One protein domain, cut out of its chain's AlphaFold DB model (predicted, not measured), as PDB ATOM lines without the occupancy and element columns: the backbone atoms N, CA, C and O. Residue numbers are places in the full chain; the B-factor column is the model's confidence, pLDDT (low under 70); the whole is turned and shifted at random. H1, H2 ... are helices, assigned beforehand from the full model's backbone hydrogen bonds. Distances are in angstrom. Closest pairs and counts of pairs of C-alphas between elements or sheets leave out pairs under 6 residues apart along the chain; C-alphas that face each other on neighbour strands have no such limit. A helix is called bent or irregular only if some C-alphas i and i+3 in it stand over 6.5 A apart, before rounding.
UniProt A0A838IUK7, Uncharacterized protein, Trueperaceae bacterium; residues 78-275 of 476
ATOM      1  N   ALA A  78       6.897 -44.283  22.520       85.25
ATOM      2  CA  ALA A  78       5.857 -44.065  23.526       85.25
ATOM      3  C   ALA A  78       4.639 -44.962  23.224       85.25
ATOM      4  O   ALA A  78       4.041 -44.841  22.142       85.25
ATOM      5  N   ILE A  79       4.288 -45.851  24.166       85.25
ATOM      6  CA  ILE A  79       3.200 -46.839  24.031       85.25
ATOM      7  C   ILE A  79       1.870 -46.123  23.800       85.25
ATOM      8  O   ILE A  79       1.158 -46.436  22.848       85.25
ATOM      9  N   LEU A  80       1.581 -45.124  24.632       81.50
ATOM     10  CA  LEU A  80       0.468 -44.198  24.469       81.50
ATOM     11  C   LEU A  80       0.999 -42.760  24.474       81.50
ATOM     12  O   LEU A  80       1.975 -42.472  25.171       81.50
ATOM     13  N   PRO A  81       0.395 -41.851  23.694       70.75
ATOM     14  CA  PRO A  81       0.771 -40.444  23.707       70.75
ATOM     15  C   PRO A  81       0.537 -39.828  25.095       70.75
ATOM     16  O   PRO A  81      -0.471 -40.096  25.743       70.75
ATOM     17  N   GLY A  82       1.485 -39.009  25.556       69.94
ATOM     18  CA  GLY A  82       1.388 -38.315  26.843       69.94
ATOM     19  C   GLY A  82       1.584 -39.194  28.083       69.94
ATOM     20  O   GLY A  82       1.456 -38.691  29.191       69.94
ATOM     21  N   VAL A  83       1.900 -40.486  27.941       81.44
ATOM     22  CA  VAL A  83       2.322 -41.329  29.069       81.44
ATOM     23  C   VAL A  83       3.788 -41.688  28.884       81.44
ATOM     24  O   VAL A  83       4.168 -42.196  27.831       81.44
ATOM     25  N   ASP A  84       4.605 -41.489  29.920       84.12
ATOM     26  CA  ASP A  84       6.037 -41.834  29.905       84.12
ATOM     27  C   ASP A  84       6.274 -43.347  30.056       84.12
ATOM     28  O   ASP A  84       7.062 -43.814  30.877       84.12
ATOM     29  N   ALA A  85       5.552 -44.133  29.265       87.38
ATOM     30  CA  ALA A  85       5.712 -45.565  29.133       87.38
ATOM     31  C   ALA A  85       6.260 -45.845  27.736       87.38
ATOM     32  O   ALA A  85       5.576 -45.646  26.728       87.38
ATOM     33  N   PHE A  86       7.510 -46.295  27.685       89.25
ATOM     34  CA  PHE A  86       8.239 -46.479  26.439       89.25
ATOM     35  C   PHE A  86       8.541 -47.954  26.161       89.25
ATOM     36  O   PHE A  86       8.662 -48.773  27.076       89.25
ATOM     37  N   VAL A  87       8.670 -48.263  24.874       90.12
ATOM     38  CA  VAL A  87       9.218 -49.511  24.343       90.12
ATOM     39  C   VAL A  87      10.582 -49.198  23.749       90.12
ATOM     40  O   VAL A  87      10.696 -48.350  22.859       90.12
ATOM     41  N   ASP A  88      11.618 -49.852  24.251       88.94
ATOM     42  CA  ASP A  88      12.966 -49.760  23.712       88.94
ATOM     43  C   ASP A  88      13.021 -50.367  22.291       88.94
ATOM     44  O   ASP A  88      12.327 -51.345  21.995       88.94
ATOM     45  N   PRO A  89      13.844 -49.824  21.376       85.19
ATOM     46  CA  PRO A  89      14.011 -50.403  20.045       85.19
ATOM     47  C   PRO A  89      14.379 -51.891  20.048       85.19
ATOM     48  O   PRO A  89      13.993 -52.607  19.129       85.19
ATOM     49  N   SER A  90      15.132 -52.351  21.051       86.88
ATOM     50  CA  SER A  90      15.621 -53.732  21.134       86.88
ATOM     51  C   SER A  90      14.551 -54.755  21.521       86.88
ATOM     52  O   SER A  90      14.687 -55.927  21.177       86.88
ATOM     53  N   GLU A  91      13.483 -54.336  22.203       90.06
ATOM     54  CA  GLU A  91      12.387 -55.221  22.626       90.06
ATOM     55  C   GLU A  91      11.192 -55.188  21.657       90.06
ATOM     56  O   GLU A  91      10.359 -56.094  21.675       90.06
ATOM     57  N   LEU A  92      11.126 -54.188  20.769       87.44
ATOM     58  CA  LEU A  92       9.976 -53.891  19.907       87.44
ATOM     59  C   LEU A  92       9.441 -55.100  19.115       87.44
ATOM     60  O   LEU A  92       8.222 -55.284  19.006       87.44
ATOM     61  N   ASP A  93      10.326 -55.939  18.576       84.19
ATOM     62  CA  ASP A  93       9.945 -57.090  17.747       84.19
ATOM     63  C   ASP A  93       9.180 -58.161  18.537       84.19
ATOM     64  O   ASP A  93       8.236 -58.754  18.014       84.19
ATOM     65  N   ALA A  94       9.537 -58.372  19.805       86.31
ATOM     66  CA  ALA A  94       8.916 -59.369  20.676       86.31
ATOM     67  C   ALA A  94       7.832 -58.784  21.602       86.31
ATOM     68  O   ALA A  94       7.085 -59.546  22.213       86.31
ATOM     69  N   PHE A  95       7.727 -57.455  21.697       91.38
ATOM     70  CA  PHE A  95       6.896 -56.780  22.695       91.38
ATOM     71  C   PHE A  95       5.386 -56.999  22.491       91.38
ATOM     72  O   PHE A  95       4.793 -56.539  21.511       91.38
ATOM     73  N   ALA A  96       4.729 -57.707  23.407       91.75
ATOM     74  CA  ALA A  96       3.312 -58.038  23.263       91.75
ATOM     75  C   ALA A  96       2.389 -56.869  23.650       91.75
ATOM     76  O   ALA A  96       2.732 -56.014  24.464       91.75
ATOM     77  N   VAL A  97       1.167 -56.860  23.109       89.19
ATOM     78  CA  VAL A  97       0.150 -55.843  23.445       89.19
ATOM     79  C   VAL A  97      -0.237 -55.916  24.923       89.19
ATOM     80  O   VAL A  97      -0.350 -54.882  25.572       89.19
ATOM     81  N   ASP A  98      -0.402 -57.121  25.474       90.56
ATOM     82  CA  ASP A  98      -0.708 -57.305  26.898       90.56
ATOM     83  C   ASP A  98       0.426 -56.782  27.794       90.56
ATOM     84  O   ASP A  98       0.175 -56.136  28.810       90.56
ATOM     85  N   GLU A  99       1.680 -56.980  27.376       94.38
ATOM     86  CA  GLU A  99       2.852 -56.452  28.078       94.38
ATOM     87  C   GLU A  99       2.899 -54.920  28.022       94.38
ATOM     88  O   GLU A  99       3.198 -54.267  29.020       94.38
ATOM     89  N   ALA A 100       2.520 -54.334  26.885       91.81
ATOM     90  CA  ALA A 100       2.402 -52.892  26.731       91.81
ATOM     91  C   ALA A 100       1.334 -52.304  27.665       91.81
ATOM     92  O   ALA A 100       1.606 -51.334  28.370       91.81
ATOM     93  N   VAL A 101       0.144 -52.917  27.722       91.69
ATOM     94  CA  VAL A 101      -0.944 -52.511  28.629       91.69
ATOM     95  C   VAL A 101      -0.487 -52.585  30.088       91.69
ATOM     96  O   VAL A 101      -0.634 -51.606  30.821       91.69
ATOM     97  N   SER A 102       0.118 -53.706  30.496       94.69
ATOM     98  CA  SER A 102       0.641 -53.878  31.855       94.69
ATOM     99  C   SER A 102       1.735 -52.852  32.173       94.69
ATOM    100  O   SER A 102       1.729 -52.249  33.245       94.69
ATOM    101  N   ARG A 103       2.633 -52.549  31.227       95.00
ATOM    102  CA  ARG A 103       3.686 -51.544  31.423       95.00
ATOM    103  C   ARG A 103       3.124 -50.137  31.616       95.00
ATOM    104  O   ARG A 103       3.560 -49.444  32.533       95.00
ATOM    105  N   VAL A 104       2.141 -49.725  30.810       92.88
ATOM    106  CA  VAL A 104       1.443 -48.441  31.011       92.88
ATOM    107  C   VAL A 104       0.780 -48.399  32.389       92.88
ATOM    108  O   VAL A 104       0.969 -47.433  33.128       92.88
ATOM    109  N   ALA A 105       0.047 -49.452  32.760       93.44
ATOM    110  CA  ALA A 105      -0.616 -49.543  34.059       93.44
ATOM    111  C   ALA A 105       0.381 -49.466  35.227       93.44
ATOM    112  O   ALA A 105       0.114 -48.807  36.230       93.44
ATOM    113  N   GLY A 106       1.550 -50.094  35.081       94.88
ATOM    114  CA  GLY A 106       2.659 -50.009  36.030       94.88
ATOM    115  C   GLY A 106       3.167 -48.579  36.193       94.88
ATOM    116  O   GLY A 106       3.169 -48.068  37.306       94.88
ATOM    117  N   VAL A 107       3.510 -47.901  35.093       94.50
ATOM    118  CA  VAL A 107       4.007 -46.512  35.126       94.50
ATOM    119  C   VAL A 107       2.999 -45.561  35.777       94.50
ATOM    120  O   VAL A 107       3.386 -44.736  36.604       94.50
ATOM    121  N   LEU A 108       1.711 -45.684  35.443       94.06
ATOM    122  CA  LEU A 108       0.661 -44.858  36.049       94.06
ATOM    123  C   LEU A 108       0.489 -45.154  37.541       94.06
ATOM    124  O   LEU A 108       0.344 -44.227  38.331       94.06
ATOM    125  N   THR A 109       0.553 -46.427  37.934       95.69
ATOM    126  CA  THR A 109       0.448 -46.835  39.341       95.69
ATOM    127  C   THR A 109       1.602 -46.273  40.161       95.69
ATOM    128  O   THR A 109       1.357 -45.667  41.200       95.69
ATOM    129  N   GLU A 110       2.843 -46.422  39.689       95.25
ATOM    130  CA  GLU A 110       4.012 -45.867  40.377       95.25
ATOM    131  C   GLU A 110       3.903 -44.354  40.521       95.25
ATOM    132  O   GLU A 110       4.123 -43.828  41.605       95.25
ATOM    133  N   ARG A 111       3.505 -43.642  39.463       94.00
ATOM    134  CA  ARG A 111       3.351 -42.183  39.523       94.00
ATOM    135  C   ARG A 111       2.282 -41.738  40.499       94.00
ATOM    136  O   ARG A 111       2.541 -40.849  41.299       94.00
ATOM    137  N   VAL A 112       1.121 -42.390  40.501       94.69
ATOM    138  CA  VAL A 112       0.072 -42.077  41.478       94.69
ATOM    139  C   VAL A 112       0.566 -42.329  42.900       94.69
ATOM    140  O   VAL A 112       0.309 -41.517  43.784       94.69
ATOM    141  N   LEU A 113       1.304 -43.417  43.131       95.75
ATOM    142  CA  LEU A 113       1.854 -43.714  44.450       95.75
ATOM    143  C   LEU A 113       2.979 -42.758  44.854       95.75
ATOM    144  O   LEU A 113       3.117 -42.487  46.039       95.75
ATOM    145  N   VAL A 114       3.783 -42.245  43.925       94.69
ATOM    146  CA  VAL A 114       4.919 -41.365  44.245       94.69
ATOM    147  C   VAL A 114       4.493 -39.900  44.332       94.69
ATOM    148  O   VAL A 114       4.768 -39.253  45.340       94.69
ATOM    149  N   ASP A 115       3.803 -39.401  43.307       92.75
ATOM    150  CA  ASP A 115       3.513 -37.977  43.100       92.75
ATOM    151  C   ASP A 115       2.049 -37.601  43.397       92.75
ATOM    152  O   ASP A 115       1.716 -36.419  43.492       92.75
ATOM    153  N   GLY A 116       1.158 -38.589  43.521       93.62
ATOM    154  CA  GLY A 116      -0.283 -38.372  43.625       93.62
ATOM    155  C   GLY A 116      -0.974 -38.185  42.269       93.62
ATOM    156  O   GLY A 116      -0.362 -38.013  41.211       93.62
ATOM    157  N   THR A 117      -2.301 -38.243  42.287       91.94
ATOM    158  CA  THR A 117      -3.157 -38.215  41.092       91.94
ATOM    159  C   THR A 117      -3.121 -36.878  40.366       91.94
ATOM    160  O   THR A 117      -2.946 -36.866  39.152       91.94
ATOM    161  N   LEU A 118      -3.202 -35.750  41.081       85.94
ATOM    162  CA  LEU A 118      -3.186 -34.415  40.466       85.94
ATOM    163  C   LEU A 118      -1.906 -34.164  39.659       85.94
ATOM    164  O   LEU A 118      -1.972 -33.695  38.522       85.94
ATOM    165  N   ALA A 119      -0.749 -34.513  40.227       87.25
ATOM    166  CA  ALA A 119       0.531 -34.403  39.537       87.25
ATOM    167  C   ALA A 119       0.623 -35.385  38.359       87.25
ATOM    168  O   ALA A 119       1.079 -35.011  37.280       87.25
ATOM    169  N   THR A 120       0.127 -36.615  38.535       89.69
ATOM    170  CA  THR A 120       0.136 -37.638  37.480       89.69
ATOM    171  C   THR A 120      -0.704 -37.220  36.270       89.69
ATOM    172  O   THR A 120      -0.237 -37.326  35.136       89.69
ATOM    173  N   TRP A 121      -1.920 -36.708  36.477       88.38
ATOM    174  CA  TRP A 121      -2.823 -36.305  35.390       88.38
ATOM    175  C   TRP A 121      -2.343 -35.060  34.647       88.38
ATOM    176  O   TRP A 121      -2.532 -34.964  33.435       88.38
ATOM    177  N   ALA A 122      -1.668 -34.139  35.342       85.00
ATOM    178  CA  ALA A 122      -1.092 -32.944  34.729       85.00
ATOM    179  C   ALA A 122      -0.004 -33.263  33.684       85.00
ATOM    180  O   ALA A 122       0.228 -32.457  32.785       85.00
ATOM    181  N   LEU A 123       0.642 -34.429  33.784       80.94
ATOM    182  CA  LEU A 123       1.653 -34.890  32.828       80.94
ATOM    183  C   LEU A 123       1.052 -35.580  31.596       80.94
ATOM    184  O   LEU A 123       1.748 -35.756  30.599       80.94
ATOM    185  N   VAL A 124      -0.226 -35.963  31.644       81.31
ATOM    186  CA  VAL A 124      -0.905 -36.601  30.513       81.31
ATOM    187  C   VAL A 124      -1.287 -35.532  29.501       81.31
ATOM    188  O   VAL A 124      -2.199 -34.752  29.753       81.31
ATOM    189  N   GLU A 125      -0.601 -35.483  28.360       72.12
ATOM    190  CA  GLU A 125      -0.835 -34.472  27.313       72.12
ATOM    191  C   GLU A 125      -2.174 -34.650  26.569       72.12
ATOM    192  O   GLU A 125      -2.764 -33.666  26.130       72.12
ATOM    193  N   ASP A 126      -2.674 -35.885  26.441       74.19
ATOM    194  CA  ASP A 126      -3.955 -36.201  25.790       74.19
ATOM    195  C   ASP A 126      -5.140 -35.830  26.704       74.19
ATOM    196  O   ASP A 126      -5.391 -36.497  27.710       74.19
ATOM    197  N   ASP A 127      -5.901 -34.793  26.331       77.25
ATOM    198  CA  ASP A 127      -7.069 -34.309  27.084       77.25
ATOM    199  C   ASP A 127      -8.172 -35.374  27.250       77.25
ATOM    200  O   ASP A 127      -8.840 -35.418  28.286       77.25
ATOM    201  N   ALA A 128      -8.364 -36.258  26.263       76.56
ATOM    202  CA  ALA A 128      -9.369 -37.317  26.341       76.56
ATOM    203  C   ALA A 128      -8.933 -38.425  27.307       76.56
ATOM    204  O   ALA A 128      -9.749 -38.920  28.090       76.56
ATOM    205  N   LEU A 129      -7.651 -38.804  27.282       80.00
ATOM    206  CA  LEU A 129      -7.084 -39.732  28.264       80.00
ATOM    207  C   LEU A 129      -7.097 -39.125  29.670       80.00
ATOM    208  O   LEU A 129      -7.502 -39.802  30.613       80.00
ATOM    209  N   ARG A 130      -6.726 -37.847  29.805       84.94
ATOM    210  CA  ARG A 130      -6.762 -37.127  31.082       84.94
ATOM    211  C   ARG A 130      -8.168 -37.144  31.682       84.94
ATOM    212  O   ARG A 130      -8.333 -37.594  32.810       84.94
ATOM    213  N   GLY A 131      -9.191 -36.781  30.903       83.62
ATOM    214  CA  GLY A 131     -10.582 -36.806  31.368       83.62
ATOM    215  C   GLY A 131     -11.073 -38.206  31.772       83.62
ATOM    216  O   GLY A 131     -11.821 -38.346  32.741       83.62
ATOM    217  N   GLN A 132     -10.629 -39.261  31.079       81.81
ATOM    218  CA  GLN A 132     -10.928 -40.649  31.463       81.81
ATOM    219  C   GLN A 132     -10.279 -41.031  32.799       81.81
ATOM    220  O   GLN A 132     -10.930 -41.662  33.632       81.81
ATOM    221  N   LEU A 133      -9.018 -40.649  33.011       87.69
ATOM    222  CA  LEU A 133      -8.272 -40.945  34.233       87.69
ATOM    223  C   LEU A 133      -8.814 -40.163  35.439       87.69
ATOM    224  O   LEU A 133      -8.974 -40.742  36.511       87.69
ATOM    225  N   GLU A 134      -9.200 -38.900  35.255       89.19
ATOM    226  CA  GLU A 134      -9.869 -38.089  36.285       89.19
ATOM    227  C   GLU A 134     -11.233 -38.682  36.690       89.19
ATOM    228  O   GLU A 134     -11.575 -38.760  37.875       89.19
ATOM    229  N   ALA A 135     -12.014 -39.171  35.719       85.94
ATOM    230  CA  ALA A 135     -13.267 -39.869  36.002       85.94
ATOM    231  C   ALA A 135     -13.031 -41.213  36.716       85.94
ATOM    232  O   ALA A 135     -13.768 -41.570  37.642       85.94
ATOM    233  N   LEU A 136     -11.997 -41.960  36.318       87.12
ATOM    234  CA  LEU A 136     -11.613 -43.222  36.952       87.12
ATOM    235  C   LEU A 136     -11.149 -43.009  38.401       87.12
ATOM    236  O   LEU A 136     -11.475 -43.820  39.269       87.12
ATOM    237  N   ASP A 137     -10.434 -41.915  38.670       89.50
ATOM    238  CA  ASP A 137      -9.922 -41.574  39.997       89.50
ATOM    239  C   ASP A 137     -11.041 -41.488  41.039       89.50
ATOM    240  O   ASP A 137     -11.041 -42.201  42.049       89.50
ATOM    241  N   THR A 138     -12.053 -40.675  40.738       82.88
ATOM    242  CA  THR A 138     -13.188 -40.437  41.640       82.88
ATOM    243  C   THR A 138     -14.106 -41.649  41.782       82.88
ATOM    244  O   THR A 138     -14.604 -41.923  42.874       82.88
ATOM    245  N   THR A 139     -14.332 -42.396  40.699       75.25
ATOM    246  CA  THR A 139     -15.297 -43.506  40.686       75.25
ATOM    247  C   THR A 139     -14.717 -44.829  41.175       75.25
ATOM    248  O   THR A 139     -15.462 -45.656  41.700       75.25
ATOM    249  N   THR A 140     -13.411 -45.049  40.993       84.31
ATOM    250  CA  THR A 140     -12.802 -46.380  41.115       84.31
ATOM    251  C   THR A 140     -11.500 -46.370  41.911       84.31
ATOM    252  O   THR A 140     -11.394 -47.124  42.879       84.31
ATOM    253  N   LEU A 141     -10.517 -45.527  41.566       89.38
ATOM    254  CA  LEU A 141      -9.175 -45.621  42.166       89.38
ATOM    255  C   LEU A 141      -9.176 -45.279  43.658       89.38
ATOM    256  O   LEU A 141      -8.683 -46.073  44.458       89.38
ATOM    257  N   ARG A 142      -9.776 -44.147  44.054       92.06
ATOM    258  CA  ARG A 142      -9.863 -43.751  45.472       92.06
ATOM    259  C   ARG A 142     -10.630 -44.773  46.317       92.06
ATOM    260  O   ARG A 142     -10.092 -45.186  47.347       92.06
ATOM    261  N   PRO A 143     -11.824 -45.255  45.904       85.75
ATOM    262  CA  PRO A 143     -12.500 -46.341  46.609       85.75
ATOM    263  C   PRO A 143     -11.654 -47.612  46.748       85.75
ATOM    264  O   PRO A 143     -11.657 -48.228  47.814       85.75
ATOM    265  N   LEU A 144     -10.914 -48.007  45.705       89.56
ATOM    266  CA  LEU A 144     -10.058 -49.196  45.741       89.56
ATOM    267  C   LEU A 144      -8.868 -49.027  46.689       89.56
ATOM    268  O   LEU A 144      -8.615 -49.927  47.493       89.56
ATOM    269  N   ALA A 145      -8.176 -47.888  46.630       91.62
ATOM    270  CA  ALA A 145      -7.067 -47.573  47.527       91.62
ATOM    271  C   ALA A 145      -7.536 -47.542  48.988       91.62
ATOM    272  O   ALA A 145      -6.938 -48.195  49.843       91.62
ATOM    273  N   ASN A 146      -8.664 -46.878  49.266       93.00
ATOM    274  CA  ASN A 146      -9.268 -46.856  50.595       93.00
ATOM    275  C   ASN A 146      -9.621 -48.278  51.069       93.00
ATOM    276  O   ASN A 146      -9.194 -48.698  52.142       93.00
ATOM    277  N   ALA A 147     -10.310 -49.074  50.247       90.44
ATOM    278  CA  ALA A 147     -10.661 -50.447  50.606       90.44
ATOM    279  C   ALA A 147      -9.425 -51.334  50.862       90.44
ATOM    280  O   ALA A 147      -9.447 -52.180  51.759       90.44
ATOM    281  N   ALA A 148      -8.346 -51.158  50.094       90.94
ATOM    282  CA  ALA A 148      -7.086 -51.870  50.299       90.94
ATOM    283  C   ALA A 148      -6.406 -51.465  51.618       90.94
ATOM    284  O   ALA A 148      -6.015 -52.343  52.392       90.94
ATOM    285  N   LEU A 149      -6.358 -50.165  51.920       95.00
ATOM    286  CA  LEU A 149      -5.829 -49.644  53.180       95.00
ATOM    287  C   LEU A 149      -6.666 -50.082  54.385       95.00
ATOM    288  O   LEU A 149      -6.104 -50.485  55.397       95.00
ATOM    289  N   GLN A 150      -7.996 -50.088  54.286       93.81
ATOM    290  CA  GLN A 150      -8.865 -50.557  55.371       93.81
ATOM    291  C   GLN A 150      -8.586 -52.010  55.748       93.81
ATOM    292  O   GLN A 150      -8.504 -52.332  56.935       93.81
ATOM    293  N   ARG A 151      -8.400 -52.887  54.754       92.00
ATOM    294  CA  ARG A 151      -8.073 -54.300  55.005       92.00
ATOM    295  C   ARG A 151      -6.745 -54.467  55.739       92.00
ATOM    296  O   ARG A 151      -6.639 -55.376  56.555       92.00
ATOM    297  N   ALA A 152      -5.764 -53.612  55.462       92.75
ATOM    298  CA  ALA A 152      -4.453 -53.680  56.098       92.75
ATOM    299  C   ALA A 152      -4.431 -53.019  57.486       92.75
ATOM    300  O   ALA A 152      -3.874 -53.569  58.432       92.75
ATOM    301  N   LEU A 153      -5.058 -51.848  57.623       93.44
ATOM    302  CA  LEU A 153      -4.855 -50.968  58.771       93.44
ATOM    303  C   LEU A 153      -5.877 -51.151  59.899       93.44
ATOM    304  O   LEU A 153      -5.571 -50.852  61.052       93.44
ATOM    305  N   LEU A 154      -7.087 -51.652  59.629       91.44
ATOM    306  CA  LEU A 154      -8.064 -51.850  60.710       91.44
ATOM    307  C   LEU A 154      -7.554 -52.862  61.749       91.44
ATOM    308  O   LEU A 154      -7.698 -52.630  62.949       91.44
ATOM    309  N   GLY A 155      -6.872 -53.918  61.292       87.00
ATOM    310  CA  GLY A 155      -6.340 -54.986  62.140       87.00
ATOM    311  C   GLY A 155      -5.185 -54.580  63.062       87.00
ATOM    312  O   GLY A 155      -4.910 -55.301  64.019       87.00
ATOM    313  N   VAL A 156      -4.540 -53.425  62.845       89.75
ATOM    314  CA  VAL A 156      -3.428 -52.942  63.693       89.75
ATOM    315  C   VAL A 156      -3.886 -52.064  64.866       89.75
ATOM    316  O   VAL A 156      -3.129 -51.248  65.397       89.75
ATOM    317  N   GLY A 157      -5.139 -52.237  65.299       85.00
ATOM    318  CA  GLY A 157      -5.712 -51.554  66.463       85.00
ATOM    319  C   GLY A 157      -6.424 -50.237  66.151       85.00
ATOM    320  O   GLY A 157      -6.709 -49.461  67.066       85.00
ATOM    321  N   LEU A 158      -6.730 -49.971  64.874       89.62
ATOM    322  CA  LEU A 158      -7.532 -48.805  64.482       89.62
ATOM    323  C   LEU A 158      -9.040 -49.040  64.635       89.62
ATOM    324  O   LEU A 158      -9.800 -48.076  64.627       89.62
ATOM    325  N   ASP A 159      -9.486 -50.287  64.814       91.75
ATOM    326  CA  ASP A 159     -10.909 -50.633  64.892       91.75
ATOM    327  C   ASP A 159     -11.453 -50.877  66.312       91.75
ATOM    328  O   ASP A 159     -12.667 -50.865  66.526       91.75
ATOM    329  N   ASN A 160     -10.566 -51.058  67.291       89.06
ATOM    330  CA  ASN A 160     -10.902 -51.546  68.632       89.06
ATOM    331  C   ASN A 160     -10.692 -50.509  69.750       89.06
ATOM    332  O   ASN A 160     -10.896 -50.813  70.923       89.06
ATOM    333  N   GLY A 161     -10.283 -49.286  69.400       84.75
ATOM    334  CA  GLY A 161     -10.099 -48.185  70.348       84.75
ATOM    335  C   GLY A 161      -8.771 -48.199  71.109       84.75
ATOM    336  O   GLY A 161      -8.501 -47.251  71.841       84.75
ATOM    337  N   THR A 162      -7.904 -49.197  70.901       88.75
ATOM    338  CA  THR A 162      -6.569 -49.258  71.540       88.75
ATOM    339  C   THR A 162      -5.687 -48.055  71.205       88.75
ATOM    340  O   THR A 162      -4.814 -47.691  71.989       88.75
ATOM    341  N   ARG A 163      -5.948 -47.406  70.065       88.00
ATOM    342  CA  ARG A 163      -5.245 -46.207  69.595       88.00
ATOM    343  C   ARG A 163      -6.090 -44.931  69.663       88.00
ATOM    344  O   ARG A 163      -5.721 -43.936  69.047       88.00
ATOM    345  N   ALA A 164      -7.218 -44.927  70.375       89.62
ATOM    346  CA  ALA A 164      -8.059 -43.735  70.488       89.62
ATOM    347  C   ALA A 164      -7.328 -42.601  71.226       89.62
ATOM    348  O   ALA A 164      -6.858 -42.767  72.352       89.62
ATOM    349  N   ALA A 165      -7.249 -41.430  70.597       89.81
ATOM    350  CA  ALA A 165      -6.778 -40.219  71.252       89.81
ATOM    351  C   ALA A 165      -7.890 -39.620  72.128       89.81
ATOM    352  O   ALA A 165      -9.080 -39.836  71.887       89.81
ATOM    353  N   ASN A 166      -7.518 -38.793  73.109       91.44
ATOM    354  CA  ASN A 166      -8.483 -38.002  73.878       91.44
ATOM    355  C   ASN A 166      -8.957 -36.772  73.079       91.44
ATOM    356  O   ASN A 166      -8.771 -35.622  73.481       91.44
ATOM    357  N   TRP A 167      -9.539 -37.023  71.908       91.44
ATOM    358  CA  TRP A 167     -10.078 -35.995  71.025       91.44
ATOM    359  C   TRP A 167     -11.227 -35.175  71.645       91.44
ATOM    360  O   TRP A 167     -11.315 -33.995  71.305       91.44
ATOM    361  N   PRO A 168     -12.057 -35.680  72.593       91.31
ATOM    362  CA  PRO A 168     -13.057 -34.834  73.249       91.31
ATOM    363  C   PRO A 168     -12.420 -33.710  74.070       91.31
ATOM    364  O   PRO A 168     -12.915 -32.585  74.067       91.31
ATOM    365  N   ALA A 169     -11.294 -33.986  74.738       91.94
ATOM    366  CA  ALA A 169     -10.537 -32.951  75.436       91.94
ATOM    367  C   ALA A 169      -9.913 -31.943  74.457       91.94
ATOM    368  O   ALA A 169      -9.938 -30.748  74.740       91.94
ATOM    369  N   GLN A 170      -9.421 -32.395  73.295       90.56
ATOM    370  CA  GLN A 170      -8.914 -31.501  72.243       90.56
ATOM    371  C   GLN A 170     -10.015 -30.561  71.722       90.56
ATOM    372  O   GLN A 170      -9.799 -29.353  71.652       90.56
ATOM    373  N   ALA A 171     -11.208 -31.095  71.435       91.19
ATOM    374  CA  ALA A 171     -12.359 -30.316  70.973       91.19
ATOM    375  C   ALA A 171     -12.860 -29.319  72.034       91.19
ATOM    376  O   ALA A 171     -13.278 -28.213  71.699       91.19
ATOM    377  N   ALA A 172     -12.804 -29.694  73.318       91.19
ATOM    378  CA  ALA A 172     -13.155 -28.802  74.422       91.19
ATOM    379  C   ALA A 172     -12.127 -27.673  74.612       91.19
ATOM    380  O   ALA A 172     -12.501 -26.557  74.965       91.19
ATOM    381  N   GLN A 173     -10.842 -27.958  74.379       92.00
ATOM    382  CA  GLN A 173      -9.760 -26.974  74.468       92.00
ATOM    383  C   GLN A 173      -9.738 -26.019  73.269       92.00
ATOM    384  O   GLN A 173      -9.437 -24.843  73.450       92.00
ATOM    385  N   ASN A 174     -10.094 -26.499  72.071       89.62
ATOM    386  CA  ASN A 174     -10.109 -25.714  70.836       89.62
ATOM    387  C   ASN A 174     -11.448 -25.877  70.085       89.62
ATOM    388  O   ASN A 174     -11.520 -26.610  69.093       89.62
ATOM    389  N   PRO A 175     -12.529 -25.209  70.534       88.31
ATOM    390  CA  PRO A 175     -13.840 -25.336  69.908       88.31
ATOM    391  C   PRO A 175     -13.827 -24.921  68.431       88.31
ATOM    392  O   PRO A 175     -13.340 -23.846  68.084       88.31
ATOM    393  N   GLY A 176     -14.406 -25.758  67.568       86.25
ATOM    394  CA  GLY A 176     -14.525 -25.499  66.128       86.25
ATOM    395  C   GLY A 176     -13.294 -25.858  65.291       86.25
ATOM    396  O   GLY A 176     -13.335 -25.660  64.082       86.25
ATOM    397  N   GLN A 177     -12.228 -26.387  65.900       91.75
ATOM    398  CA  GLN A 177     -11.079 -26.931  65.171       91.75
ATOM    399  C   GLN A 177     -11.221 -28.439  64.948       91.75
ATOM    400  O   GLN A 177     -11.839 -29.146  65.753       91.75
ATOM    401  N   ASP A 178     -10.619 -28.926  63.865       93.88
ATOM    402  CA  ASP A 178     -10.505 -30.357  63.607       93.88
ATOM    403  C   ASP A 178      -9.583 -31.011  64.641       93.88
ATOM    404  O   ASP A 178      -8.616 -30.414  65.120       93.88
ATOM    405  N   VAL A 179      -9.893 -32.253  65.000       93.75
ATOM    406  CA  VAL A 179      -9.189 -32.986  66.059       93.75
ATOM    407  C   VAL A 179      -8.477 -34.200  65.500       93.75
ATOM    408  O   VAL A 179      -8.871 -34.740  64.471       93.75
ATOM    409  N   GLN A 180      -7.456 -34.668  66.214       94.06
ATOM    410  CA  GLN A 180      -6.798 -35.933  65.917       94.06
ATOM    411  C   GLN A 180      -7.497 -37.059  66.697       94.06
ATOM    412  O   GLN A 180      -7.329 -37.136  67.918       94.06
ATOM    413  N   PRO A 181      -8.271 -37.945  66.042       91.81
ATOM    414  CA  PRO A 181      -9.044 -38.972  66.739       91.81
ATOM    415  C   PRO A 181      -8.218 -40.203  67.142       91.81
ATOM    416  O   PRO A 181      -8.604 -40.902  68.080       91.81
ATOM    417  N   LEU A 182      -7.091 -40.472  66.470       92.75
ATOM    418  CA  LEU A 182      -6.233 -41.637  66.713       92.75
ATOM    419  C   LEU A 182      -4.788 -41.216  66.994       92.75
ATOM    420  O   LEU A 182      -4.210 -40.394  66.285       92.75
ATOM    421  N   VAL A 183      -4.191 -41.804  68.029       89.81
ATOM    422  CA  VAL A 183      -2.795 -41.570  68.408       89.81
ATOM    423  C   VAL A 183      -1.878 -42.165  67.346       89.81
ATOM    424  O   VAL A 183      -2.010 -43.331  66.977       89.81
ATOM    425  N   GLY A 184      -0.911 -41.371  66.891       85.81
ATOM    426  CA  GLY A 184       0.088 -41.826  65.927       85.81
ATOM    427  C   GLY A 184      -0.310 -41.676  64.458       85.81
ATOM    428  O   GLY A 184       0.455 -42.094  63.597       85.81
ATOM    429  N   ILE A 185      -1.481 -41.092  64.165       92.12
ATOM    430  CA  ILE A 185      -1.920 -40.742  62.805       92.12
ATOM    431  C   ILE A 185      -2.425 -39.299  62.808       92.12
ATOM    432  O   ILE A 185      -3.416 -38.991  63.466       92.12
ATOM    433  N   VAL A 186      -1.746 -38.408  62.097       91.12
ATOM    434  CA  VAL A 186      -2.008 -36.963  62.031       91.12
ATOM    435  C   VAL A 186      -2.989 -36.658  60.895       91.12
ATOM    436  O   VAL A 186      -2.705 -35.898  59.977       91.12
ATOM    437  N   VAL A 187      -4.160 -37.292  60.951       91.75
ATOM    438  CA  VAL A 187      -5.308 -36.981  60.090       91.75
ATOM    439  C   VAL A 187      -6.339 -36.282  60.960       91.75
ATOM    440  O   VAL A 187      -6.845 -36.867  61.924       91.75
ATOM    441  N   LEU A 188      -6.603 -35.015  60.654       92.75
ATOM    442  CA  LEU A 188      -7.545 -34.195  61.403       92.75
ATOM    443  C   LEU A 188      -8.961 -34.412  60.867       92.75
ATOM    444  O   LEU A 188      -9.172 -34.474  59.657       92.75
ATOM    445  N   VAL A 189      -9.922 -34.565  61.775       92.44
ATOM    446  CA  VAL A 189     -11.324 -34.824  61.436       92.44
ATOM    447  C   VAL A 189     -12.222 -33.872  62.229       92.44
ATOM    448  O   VAL A 189     -11.993 -33.692  63.432       92.44
ATOM    449  N   PRO A 190     -13.273 -33.296  61.617       93.38
ATOM    450  CA  PRO A 190     -14.234 -32.477  62.341       93.38
ATOM    451  C   PRO A 190     -14.904 -33.271  63.479       93.38
ATOM    452  O   PRO A 190     -15.398 -34.381  63.241       93.38
ATOM    453  N   PRO A 191     -15.021 -32.727  64.709       91.88
ATOM    454  CA  PRO A 191     -15.661 -33.426  65.829       91.88
ATOM    455  C   PRO A 191     -17.094 -33.901  65.534       91.88
ATOM    456  O   PRO A 191     -17.522 -34.953  66.020       91.88
ATOM    457  N   SER A 192     -17.834 -33.158  64.706       91.50
ATOM    458  CA  SER A 192     -19.190 -33.512  64.267       91.50
ATOM    459  C   SER A 192     -19.247 -34.804  63.454       91.50
ATOM    460  O   SER A 192     -20.278 -35.470  63.449       91.50
ATOM    461  N   GLU A 193     -18.159 -35.180  62.781       90.25
ATOM    462  CA  GLU A 193     -18.101 -36.402  61.983       90.25
ATOM    463  C   GLU A 193     -17.769 -37.642  62.811       90.25
ATOM    464  O   GLU A 193     -18.048 -38.742  62.357       90.25
ATOM    465  N   ILE A 194     -17.203 -37.504  64.010       91.75
ATOM    466  CA  ILE A 194     -16.780 -38.645  64.846       91.75
ATOM    467  C   ILE A 194     -17.628 -38.820  66.108       91.75
ATOM    468  O   ILE A 194     -17.640 -39.897  66.704       91.75
ATOM    469  N   THR A 195     -18.377 -37.792  66.508       91.12
ATOM    470  CA  THR A 195     -19.267 -37.866  67.672       91.12
ATOM    471  C   THR A 195     -20.351 -38.927  67.458       91.12
ATOM    472  O   THR A 195     -21.077 -38.904  66.469       91.12
ATOM    473  N   GLY A 196     -20.464 -39.871  68.397       90.81
ATOM    474  CA  GLY A 196     -21.448 -40.960  68.342       90.81
ATOM    475  C   GLY A 196     -21.087 -42.125  67.410       90.81
ATOM    476  O   GLY A 196     -21.871 -43.067  67.307       90.81
ATOM    477  N   ARG A 197     -19.917 -42.095  66.757       92.88
ATOM    478  CA  ARG A 197     -19.409 -43.207  65.940       92.88
ATOM    479  C   ARG A 197     -18.689 -44.257  66.786       92.88
ATOM    480  O   ARG A 197     -18.127 -43.956  67.839       92.88
ATOM    481  N   THR A 198     -18.685 -45.502  66.315       94.50
ATOM    482  CA  THR A 198     -17.907 -46.586  66.934       94.50
ATOM    483  C   THR A 198     -16.411 -46.415  66.660       94.50
ATOM    484  O   THR A 198     -16.027 -45.752  65.697       94.50
ATOM    485  N   HIS A 199     -15.545 -47.050  67.459       92.88
ATOM    486  CA  HIS A 199     -14.092 -47.019  67.224       92.88
ATOM    487  C   HIS A 199     -13.717 -47.457  65.806       92.88
ATOM    488  O   HIS A 199     -12.924 -46.787  65.155       92.88
ATOM    489  N   ARG A 200     -14.369 -48.503  65.291       93.38
ATOM    490  CA  ARG A 200     -14.217 -48.947  63.906       93.38
ATOM    491  C   ARG A 200     -14.565 -47.865  62.890       93.38
ATOM    492  O   ARG A 200     -13.778 -47.621  61.988       93.38
ATOM    493  N   GLN A 201     -15.704 -47.197  63.049       94.12
ATOM    494  CA  GLN A 201     -16.134 -46.134  62.134       94.12
ATOM    495  C   GLN A 201     -15.220 -44.900  62.196       94.12
ATOM    496  O   GLN A 201     -15.051 -44.200  61.199       94.12
ATOM    497  N   VAL A 202     -14.634 -44.619  63.364       93.38
ATOM    498  CA  VAL A 202     -13.589 -43.595  63.512       93.38
ATOM    499  C   VAL A 202     -12.313 -44.029  62.783       93.38
ATOM    500  O   VAL A 202     -11.754 -43.234  62.033       93.38
ATOM    501  N   GLY A 203     -11.898 -45.291  62.934       93.56
ATOM    502  CA  GLY A 203     -10.796 -45.903  62.187       93.56
ATOM    503  C   GLY A 203     -10.975 -45.808  60.673       93.56
ATOM    504  O   GLY A 203     -10.103 -45.289  59.985       93.56
ATOM    505  N   GLU A 204     -12.132 -46.227  60.161       94.31
ATOM    506  CA  GLU A 204     -12.493 -46.142  58.740       94.31
ATOM    507  C   GLU A 204     -12.420 -44.698  58.219       94.31
ATOM    508  O   GLU A 204     -11.896 -44.472  57.130       94.31
ATOM    509  N   ARG A 205     -12.863 -43.704  59.007       94.56
ATOM    510  CA  ARG A 205     -12.783 -42.286  58.616       94.56
ATOM    511  C   ARG A 205     -11.350 -41.751  58.581       94.56
ATOM    512  O   ARG A 205     -11.014 -40.976  57.693       94.56
ATOM    513  N   VAL A 206     -10.503 -42.160  59.524       94.50
ATOM    514  CA  VAL A 206      -9.079 -41.791  59.508       94.50
ATOM    515  C   VAL A 206      -8.364 -42.422  58.317       94.50
ATOM    516  O   VAL A 206      -7.579 -41.748  57.658       94.50
ATOM    517  N   ILE A 207      -8.660 -43.689  58.016       95.56
ATOM    518  CA  ILE A 207      -8.097 -44.393  56.858       95.56
ATOM    519  C   ILE A 207      -8.561 -43.746  55.551       95.56
ATOM    520  O   ILE A 207      -7.762 -43.610  54.635       95.56
ATOM    521  N   ASP A 208      -9.811 -43.292  55.472       94.69
ATOM    522  CA  ASP A 208     -10.324 -42.525  54.334       94.69
ATOM    523  C   ASP A 208      -9.573 -41.194  54.135       94.69
ATOM    524  O   ASP A 208      -9.170 -40.863  53.019       94.69
ATOM    525  N   GLY A 209      -9.285 -40.470  55.221       94.44
ATOM    526  CA  GLY A 209      -8.420 -39.287  55.166       94.44
ATOM    527  C   GLY A 209      -6.989 -39.621  54.730       94.44
ATOM    528  O   GLY A 209      -6.426 -38.925  53.891       94.44
ATOM    529  N   LEU A 210      -6.417 -40.724  55.220       95.06
ATOM    530  CA  LEU A 210      -5.088 -41.190  54.813       95.06
ATOM    531  C   LEU A 210      -5.047 -41.611  53.335       95.06
ATOM    532  O   LEU A 210      -4.091 -41.293  52.633       95.06
ATOM    533  N   ALA A 211      -6.094 -42.284  52.854       95.12
ATOM    534  CA  ALA A 211      -6.260 -42.643  51.450       95.12
ATOM    535  C   ALA A 211      -6.381 -41.393  50.571       95.12
ATOM    536  O   ALA A 211      -5.832 -41.366  49.477       95.12
ATOM    537  N   THR A 212      -7.051 -40.348  51.060       94.62
ATOM    538  CA  THR A 212      -7.137 -39.057  50.365       94.62
ATOM    539  C   THR A 212      -5.754 -38.421  50.235       94.62
ATOM    540  O   THR A 212      -5.349 -38.113  49.121       94.62
ATOM    541  N   VAL A 213      -4.984 -38.333  51.329       95.50
ATOM    542  CA  VAL A 213      -3.604 -37.807  51.290       95.50
ATOM    543  C   VAL A 213      -2.717 -38.632  50.355       95.50
ATOM    544  O   VAL A 213      -1.966 -38.062  49.572       95.50
ATOM    545  N   LEU A 214      -2.819 -39.966  50.391       95.62
ATOM    546  CA  LEU A 214      -2.078 -40.850  49.487       95.62
ATOM    547  C   LEU A 214      -2.413 -40.567  48.021       95.62
ATOM    548  O   LEU A 214      -1.515 -40.441  47.196       95.62
ATOM    549  N   MET A 215      -3.703 -40.489  47.696       95.75
ATOM    550  CA  MET A 215      -4.154 -40.306  46.320       95.75
ATOM    551  C   MET A 215      -3.912 -38.881  45.816       95.75
ATOM    552  O   MET A 215      -3.719 -38.711  44.619       95.75
ATOM    553  N   ASP A 216      -3.902 -37.866  46.678       94.75
ATOM    554  CA  ASP A 216      -3.677 -36.470  46.282       94.75
ATOM    555  C   ASP A 216      -2.195 -36.087  46.233       94.75
ATOM    556  O   ASP A 216      -1.774 -35.422  45.290       94.75
ATOM    557  N   GLU A 217      -1.415 -36.504  47.235       94.00
ATOM    558  CA  GLU A 217      -0.049 -36.019  47.479       94.00
ATOM    559  C   GLU A 217       1.020 -37.131  47.440       94.00
ATOM    560  O   GLU A 217       2.209 -36.843  47.583       94.00
ATOM    561  N   GLY A 218       0.624 -38.396  47.280       95.25
ATOM    562  CA  GLY A 218       1.534 -39.539  47.197       95.25
ATOM    563  C   GLY A 218       1.898 -40.190  48.541       95.25
ATOM    564  O   GLY A 218       1.587 -39.723  49.644       95.25
ATOM    565  N   ALA A 219       2.589 -41.324  48.445       95.12
ATOM    566  CA  ALA A 219       2.903 -42.241  49.537       95.12
ATOM    567  C   ALA A 219       3.839 -41.628  50.573       95.12
ATOM    568  O   ALA A 219       3.585 -41.761  51.767       95.12
ATOM    569  N   ALA A 220       4.879 -40.907  50.140       94.31
ATOM    570  CA  ALA A 220       5.821 -40.262  51.054       94.31
ATOM    571  C   ALA A 220       5.108 -39.263  51.978       94.31
ATOM    572  O   ALA A 220       5.409 -39.154  53.170       94.31
ATOM    573  N   ARG A 221       4.113 -38.552  51.438       93.88
ATOM    574  CA  ARG A 221       3.349 -37.568  52.190       93.88
ATOM    575  C   ARG A 221       2.339 -38.208  53.133       93.88
ATOM    576  O   ARG A 221       2.242 -37.788  54.287       93.88
ATOM    577  N   ALA A 222       1.657 -39.255  52.682       94.56
ATOM    578  CA  ALA A 222       0.777 -40.051  53.529       94.56
ATOM    579  C   ALA A 222       1.549 -40.776  54.649       94.56
ATOM    580  O   ALA A 222       1.090 -40.835  55.786       94.56
ATOM    581  N   GLN A 223       2.767 -41.254  54.388       94.31
ATOM    582  CA  GLN A 223       3.619 -41.859  55.413       94.31
ATOM    583  C   GLN A 223       4.062 -40.822  56.453       94.31
ATOM    584  O   GLN A 223       4.083 -41.120  57.643       94.31
ATOM    585  N   ALA A 224       4.328 -39.578  56.043       94.19
ATOM    586  CA  ALA A 224       4.710 -38.501  56.959       94.19
ATOM    587  C   ALA A 224       3.617 -38.134  57.981       94.19
ATOM    588  O   ALA A 224       3.933 -37.563  59.027       94.19
ATOM    589  N   VAL A 225       2.342 -38.454  57.712       94.00
ATOM    590  CA  VAL A 225       1.258 -38.269  58.691       94.00
ATOM    591  C   VAL A 225       1.098 -39.464  59.637       94.00
ATOM    592  O   VAL A 225       0.338 -39.373  60.597       94.00
ATOM    593  N   VAL A 226       1.824 -40.565  59.436       94.56
ATOM    594  CA  VAL A 226       1.812 -41.737  60.320       94.56
ATOM    595  C   VAL A 226       3.082 -41.742  61.171       94.56
ATOM    596  O   VAL A 226       4.182 -41.967  60.683       94.56
ATOM    597  N   THR A 227       2.942 -41.499  62.473       92.50
ATOM    598  CA  THR A 227       4.074 -41.428  63.416       92.50
ATOM    599  C   THR A 227       4.230 -42.679  64.278       92.50
ATOM    600  O   THR A 227       5.253 -42.847  64.939       92.50
ATOM    601  N   ASN A 228       3.236 -43.571  64.294       93.06
ATOM    602  CA  ASN A 228       3.354 -44.856  64.976       93.06
ATOM    603  C   ASN A 228       4.032 -45.910  64.086       93.06
ATOM    604  O   ASN A 228       3.608 -46.110  62.954       93.06
ATOM    605  N   SER A 229       5.010 -46.633  64.642       91.75
ATOM    606  CA  SER A 229       5.791 -47.658  63.938       91.75
ATOM    607  C   SER A 229       4.947 -48.782  63.340       91.75
ATOM    608  O   SER A 229       5.114 -49.090  62.168       91.75
ATOM    609  N   ASP A 230       4.018 -49.362  64.103       91.62
ATOM    610  CA  ASP A 230       3.269 -50.548  63.655       91.62
ATOM    611  C   ASP A 230       2.264 -50.182  62.556       91.62
ATOM    612  O   ASP A 230       2.031 -50.945  61.621       91.62
ATOM    613  N   VAL A 231       1.661 -48.991  62.662       92.88
ATOM    614  CA  VAL A 231       0.780 -48.461  61.613       92.88
ATOM    615  C   VAL A 231       1.597 -48.091  60.378       92.88
ATOM    616  O   VAL A 231       1.145 -48.366  59.273       92.88
ATOM    617  N   ALA A 232       2.784 -47.499  60.547       94.06
ATOM    618  CA  ALA A 232       3.664 -47.150  59.435       94.06
ATOM    619  C   ALA A 232       4.126 -48.398  58.670       94.06
ATOM    620  O   ALA A 232       4.027 -48.419  57.448       94.06
ATOM    621  N   GLU A 233       4.534 -49.457  59.375       95.12
ATOM    622  CA  GLU A 233       4.928 -50.737  58.776       95.12
ATOM    623  C   GLU A 233       3.760 -51.389  58.019       95.12
ATOM    624  O   GLU A 233       3.905 -51.800  56.868       95.12
ATOM    625  N   ALA A 234       2.565 -51.427  58.623       93.94
ATOM    626  CA  ALA A 234       1.378 -51.968  57.961       93.94
ATOM    627  C   ALA A 234       0.925 -51.124  56.759       93.94
ATOM    628  O   ALA A 234       0.411 -51.668  55.782       93.94
ATOM    629  N   PHE A 235       1.108 -49.805  56.823       95.69
ATOM    630  CA  PHE A 235       0.805 -48.883  55.732       95.69
ATOM    631  C   PHE A 235       1.759 -49.071  54.553       95.69
ATOM    632  O   PHE A 235       1.302 -49.197  53.419       95.69
ATOM    633  N   GLU A 236       3.061 -49.160  54.817       96.06
ATOM    634  CA  GLU A 236       4.092 -49.409  53.806       96.06
ATOM    635  C   GLU A 236       3.873 -50.764  53.119       96.06
ATOM    636  O   GLU A 236       3.770 -50.830  51.894       96.06
ATOM    637  N   ALA A 237       3.634 -51.826  53.897       95.50
ATOM    638  CA  ALA A 237       3.297 -53.141  53.354       95.50
ATOM    639  C   ALA A 237       2.002 -53.131  52.514       95.50
ATOM    640  O   ALA A 237       1.889 -53.859  51.523       95.50
ATOM    641  N   ALA A 238       1.012 -52.312  52.887       94.94
ATOM    642  CA  ALA A 238      -0.214 -52.153  52.110       94.94
ATOM    643  C   ALA A 238       0.037 -51.421  50.787       94.94
ATOM    644  O   ALA A 238      -0.496 -51.844  49.759       94.94
ATOM    645  N   ILE A 239       0.849 -50.360  50.803       95.81
ATOM    646  CA  ILE A 239       1.243 -49.624  49.599       95.81
ATOM    647  C   ILE A 239       1.972 -50.554  48.634       95.81
ATOM    648  O   ILE A 239       1.563 -50.656  47.480       95.81
ATOM    649  N   ASP A 240       2.985 -51.279  49.105       94.12
ATOM    650  CA  ASP A 240       3.818 -52.133  48.252       94.12
ATOM    651  C   ASP A 240       3.110 -53.395  47.754       94.12
ATOM    652  O   ASP A 240       3.489 -53.953  46.724       94.12
ATOM    653  N   GLY A 241       2.055 -53.827  48.445       94.19
ATOM    654  CA  GLY A 241       1.260 -54.991  48.073       94.19
ATOM    655  C   GLY A 241      -0.126 -54.633  47.543       94.19
ATOM    656  O   GLY A 241      -0.362 -54.532  46.338       94.19
ATOM    657  N   SER A 242      -1.090 -54.540  48.460       91.94
ATOM    658  CA  SER A 242      -2.519 -54.570  48.135       91.94
ATOM    659  C   SER A 242      -3.016 -53.323  47.402       91.94
ATOM    660  O   SER A 242      -3.864 -53.450  46.519       91.94
ATOM    661  N   VAL A 243      -2.500 -52.140  47.737       93.31
ATOM    662  CA  VAL A 243      -2.869 -50.880  47.082       93.31
ATOM    663  C   VAL A 243      -2.280 -50.839  45.677       93.31
ATOM    664  O   VAL A 243      -3.038 -50.687  44.720       93.31
ATOM    665  N   ARG A 244      -0.963 -51.051  45.531       96.50
ATOM    666  CA  ARG A 244      -0.287 -51.105  44.224       96.50
ATOM    667  C   ARG A 244      -0.946 -52.116  43.292       96.50
ATOM    668  O   ARG A 244      -1.287 -51.770  42.166       96.50
ATOM    669  N   GLY A 245      -1.214 -53.332  43.773       92.12
ATOM    670  CA  GLY A 245      -1.893 -54.361  42.983       92.12
ATOM    671  C   GLY A 245      -3.312 -53.970  42.552       92.12
ATOM    672  O   GLY A 245      -3.692 -54.203  41.406       92.12
ATOM    673  N   ALA A 246      -4.095 -53.343  43.440       87.88
ATOM    674  CA  ALA A 246      -5.456 -52.908  43.122       87.88
ATOM    675  C   ALA A 246      -5.484 -51.761  42.100       87.88
ATOM    676  O   ALA A 246      -6.292 -51.793  41.170       87.88
ATOM    677  N   LEU A 247      -4.599 -50.772  42.253       91.00
ATOM    678  CA  LEU A 247      -4.461 -49.663  41.307       91.00
ATOM    679  C   LEU A 247      -3.979 -50.164  39.944       91.00
ATOM    680  O   LEU A 247      -4.588 -49.831  38.929       91.00
ATOM    681  N   HIS A 248      -2.964 -51.033  39.923       93.56
ATOM    682  CA  HIS A 248      -2.450 -51.629  38.693       93.56
ATOM    683  C   HIS A 248      -3.550 -52.347  37.910       93.56
ATOM    684  O   HIS A 248      -3.748 -52.052  36.736       93.56
ATOM    685  N   ALA A 249      -4.322 -53.217  38.565       85.50
ATOM    686  CA  ALA A 249      -5.417 -53.940  37.918       85.50
ATOM    687  C   ALA A 249      -6.524 -53.003  37.391       85.50
ATOM    688  O   ALA A 249      -7.104 -53.247  36.327       85.50
ATOM    689  N   ALA A 250      -6.818 -51.915  38.113       84.19
ATOM    690  CA  ALA A 250      -7.788 -50.914  37.675       84.19
ATOM    691  C   ALA A 250      -7.309 -50.170  36.419       84.19
ATOM    692  O   ALA A 250      -8.075 -50.022  35.462       84.19
ATOM    693  N   PHE A 251      -6.038 -49.759  36.381       90.88
ATOM    694  CA  PHE A 251      -5.450 -49.157  35.187       90.88
ATOM    695  C   PHE A 251      -5.358 -50.145  34.034       90.88
ATOM    696  O   PHE A 251      -5.724 -49.787  32.923       90.88
ATOM    697  N   GLU A 252      -4.942 -51.385  34.275       88.31
ATOM    698  CA  GLU A 252      -4.865 -52.415  33.239       88.31
ATOM    699  C   GLU A 252      -6.228 -52.612  32.561       88.31
ATOM    700  O   GLU A 252      -6.325 -52.616  31.335       88.31
ATOM    701  N   THR A 253      -7.305 -52.661  33.354       81.12
ATOM    702  CA  THR A 253      -8.686 -52.760  32.853       81.12
ATOM    703  C   THR A 253      -9.099 -51.523  32.051       81.12
ATOM    704  O   THR A 253      -9.728 -51.647  31.000       81.12
ATOM    705  N   SER A 254      -8.743 -50.325  32.519       82.19
ATOM    706  CA  SER A 254      -9.049 -49.072  31.820       82.19
ATOM    707  C   SER A 254      -8.293 -48.967  30.489       82.19
ATOM    708  O   SER A 254      -8.900 -48.754  29.439       82.19
ATOM    709  N   ILE A 255      -6.981 -49.215  30.503       86.75
ATOM    710  CA  ILE A 255      -6.101 -49.161  29.330       86.75
ATOM    711  C   ILE A 255      -6.408 -50.295  28.346       86.75
ATOM    712  O   ILE A 255      -6.239 -50.115  27.140       86.75
ATOM    713  N   ALA A 256      -6.950 -51.429  28.804       77.81
ATOM    714  CA  ALA A 256      -7.387 -52.507  27.918       77.81
ATOM    715  C   ALA A 256      -8.423 -52.044  26.875       77.81
ATOM    716  O   ALA A 256      -8.463 -52.596  25.774       77.81
ATOM    717  N   THR A 257      -9.206 -50.998  27.161       75.81
ATOM    718  CA  THR A 257     -10.129 -50.396  26.180       75.81
ATOM    719  C   THR A 257      -9.407 -49.769  24.978       75.81
ATOM    720  O   THR A 257      -9.995 -49.651  23.907       75.81
ATOM    721  N   ARG A 258      -8.112 -49.449  25.115       77.19
ATOM    722  CA  ARG A 258      -7.230 -48.901  24.072       77.19
ATOM    723  C   ARG A 258      -6.313 -49.949  23.425       77.19
ATOM    724  O   ARG A 258      -5.366 -49.597  22.723       77.19
ATOM    725  N   ARG A 259      -6.588 -51.250  23.601       78.69
ATOM    726  CA  ARG A 259      -5.802 -52.340  22.980       78.69
ATOM    727  C   ARG A 259      -5.660 -52.197  21.463       78.69
ATOM    728  O   ARG A 259      -4.586 -52.491  20.946       78.69
ATOM    729  N   GLY A 260      -6.703 -51.742  20.764       71.50
ATOM    730  CA  GLY A 260      -6.651 -51.504  19.315       71.50
ATOM    731  C   GLY A 260      -5.587 -50.469  18.931       71.50
ATOM    732  O   GLY A 260      -4.729 -50.747  18.098       71.50
ATOM    733  N   GLU A 261      -5.571 -49.328  19.628       74.31
ATOM    734  CA  GLU A 261      -4.582 -48.258  19.435       74.31
ATOM    735  C   GLU A 261      -3.150 -48.757  19.684       74.31
ATOM    736  O   GLU A 261      -2.272 -48.586  18.840       74.31
ATOM    737  N   ILE A 262      -2.921 -49.435  20.813       81.06
ATOM    738  CA  ILE A 262      -1.601 -49.974  21.181       81.06
ATOM    739  C   ILE A 262      -1.120 -51.008  20.154       81.06
ATOM    740  O   ILE A 262       0.037 -50.971  19.732       81.06
ATOM    741  N   THR A 263      -2.006 -51.918  19.731       80.25
ATOM    742  CA  THR A 263      -1.701 -52.950  18.725       80.25
ATOM    743  C   THR A 263      -1.191 -52.315  17.444       80.25
ATOM    744  O   THR A 263      -0.151 -52.720  16.920       80.25
ATOM    745  N   LEU A 264      -1.895 -51.291  16.966       71.62
ATOM    746  CA  LEU A 264      -1.521 -50.624  15.738       71.62
ATOM    747  C   LEU A 264      -0.209 -49.845  15.879       71.62
ATOM    748  O   LEU A 264       0.660 -49.970  15.021       71.62
ATOM    749  N   ARG A 265      -0.012 -49.098  16.972       79.94
ATOM    750  CA  ARG A 265       1.240 -48.353  17.203       79.94
ATOM    751  C   ARG A 265       2.461 -49.272  17.213       79.94
ATOM    752  O   ARG A 265       3.484 -48.931  16.622       79.94
ATOM    753  N   LEU A 266       2.352 -50.440  17.846       84.44
ATOM    754  CA  LEU A 266       3.416 -51.448  17.829       84.44
ATOM    755  C   LEU A 266       3.645 -52.007  16.420       84.44
ATOM    756  O   LEU A 266       4.795 -52.148  16.003       84.44
ATOM    757  N   ALA A 267       2.578 -52.301  15.672       80.81
ATOM    758  CA  ALA A 267       2.681 -52.782  14.295       80.81
ATOM    759  C   ALA A 267       3.366 -51.756  13.373       80.81
ATOM    760  O   ALA A 267       4.276 -52.108  12.622       80.81
ATOM    761  N   GLU A 268       2.997 -50.482  13.478       72.69
ATOM    762  CA  GLU A 268       3.610 -49.399  12.708       72.69
ATOM    763  C   GLU A 268       5.072 -49.167  13.085       72.69
ATOM    764  O   GLU A 268       5.923 -49.016  12.208       72.69
ATOM    765  N   ALA A 269       5.396 -49.164  14.379       78.50
ATOM    766  CA  ALA A 269       6.772 -49.004  14.827       78.50
ATOM    767  C   ALA A 269       7.664 -50.142  14.308       78.50
ATOM    768  O   ALA A 269       8.775 -49.877  13.852       78.50
ATOM    769  N   ARG A 270       7.166 -51.389  14.289       83.81
ATOM    770  CA  ARG A 270       7.856 -52.537  13.670       83.81
ATOM    771  C   ARG A 270       8.031 -52.367  12.165       83.81
ATOM    772  O   ARG A 270       9.101 -52.658  11.630       83.81
ATOM    773  N   ALA A 271       7.013 -51.867  11.469       73.06
ATOM    774  CA  ALA A 271       7.110 -51.572  10.043       73.06
ATOM    775  C   ALA A 271       8.198 -50.515   9.768       73.06
ATOM    776  O   ALA A 271       9.068 -50.717   8.924       73.06
ATOM    777  N   VAL A 272       8.229 -49.423  10.538       72.56
ATOM    778  CA  VAL A 272       9.267 -48.383  10.417       72.56
ATOM    779  C   VAL A 272      10.655 -48.924  10.779       72.56
ATOM    780  O   VAL A 272      11.623 -48.637  10.074       72.56
ATOM    781  N   ALA A 273      10.770 -49.727  11.842       77.25
ATOM    782  CA  ALA A 273      12.032 -50.333  12.271       77.25
ATOM    783  C   ALA A 273      12.598 -51.317  11.231       77.25
ATOM    784  O   ALA A 273      13.807 -51.347  11.006       77.25
ATOM    785  N   SER A 274      11.729 -52.054  10.533       76.81
ATOM    786  CA  SER A 274      12.099 -52.951   9.425       76.81
ATOM    787  C   SER A 274      12.362 -52.231   8.093       76.81
ATOM    788  O   SER A 274      12.697 -52.873   7.097       76.81
ATOM    789  N   GLY A 275      12.281 -50.895   8.065       58.41
ATOM    790  CA  GLY A 275      12.619 -50.081   6.899       58.41
ATOM    791  C   GLY A 275      11.458 -49.809   5.939       58.41
ATOM    792  O   GLY A 275      11.701 -49.350   4.818       58.41
TER     793      GLY A 275
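What this domain is: This is residues 78 to 275 of the 476 residues of an uncharacterized protein of Trueperaceae bacterium (UniProt A0A838IUK7). This is a long rod of helices, in which the bent helices H3 and H8 run lengthwise, H3b packs on both H6 and H8a, and H1 packs on H8b. H9 makes one end, and H4, H5 and the loop of residues 174 to 190 make a small head at the other. The printed part has 198 residues with nine named helices, H1 to H9 in order, and no named strand; the class is all helix. It is loose, with a radius of gyration of the C-alphas of 20.6 A, and spans 75 by 29 by 23 A.

How they stand to each other: Pass residues 78 to 96 to reach H1, residues 97 to 115. H2, residues 117 to 122, and H3a, residues 127 to 139, form a hairpin, closest at C-alphas 121 and 130, 5.9 A. By its hydrogen bonds H3 was assigned as one helix, residues 127 to 156, but it is bent, with C-alphas 139 and 142 7.2 A apart; its second arm is H3b, residues 142 to 156. H4, residues 167 to 173, is close but not clearly touching H5, residues 191 to 194, with closest C-alphas 171 and 191 at 6.9 A. H6, residues 199 to 217, touches H3b at a steep tilt of 48 degrees, opposite ways, closest at C-alphas 211 and 146, 5.2 A. H8, residues 229 to 256, also assigned as one helix by its hydrogen bonds, is bent, with C-alphas 240 and 243 6.9 A apart; its arms are H8a, residues 229 to 240, and H8b, residues 243 to 256. H7, residues 219 to 224, and H8a form a hairpin, closest at C-alphas 223 and 232, 6.6 A. H8a touches H3b, closest at C-alphas 238 and 152, 6.0 A. H8b touches H1, closest at C-alphas 251 and 105, 5.0 A. H9, residues 259 to 273, touches residues 97 to 101 of H1 alone, closest at C-alphas 263 and 97, 5.8 A. Every O i to N i+4 pair is within hydrogen-bond range in H1, H2, H3a, H4, H6, H7, H8a, H8b and H9; in H3b 9 of 11 are, and H5 is too short for such a pair.

Where its parts are: Find C-alpha 97 at (0.150, -55.843, 23.445); from there H1 runs 26.8 A. H3b runs 21.4 A, H6 26.6 A, and H9 20.9 A to C-alpha 273 at (12.032, -50.333, 12.271).

The domain as a whole: The two C-alphas farthest apart, those of Ala 172 and Gly 275, are 75.3 A apart. The printed part has no cut, and the link from H4 to H5 is long. Mean pLDDT of the printed part is 88.9; residues 82 and 275 are under 70.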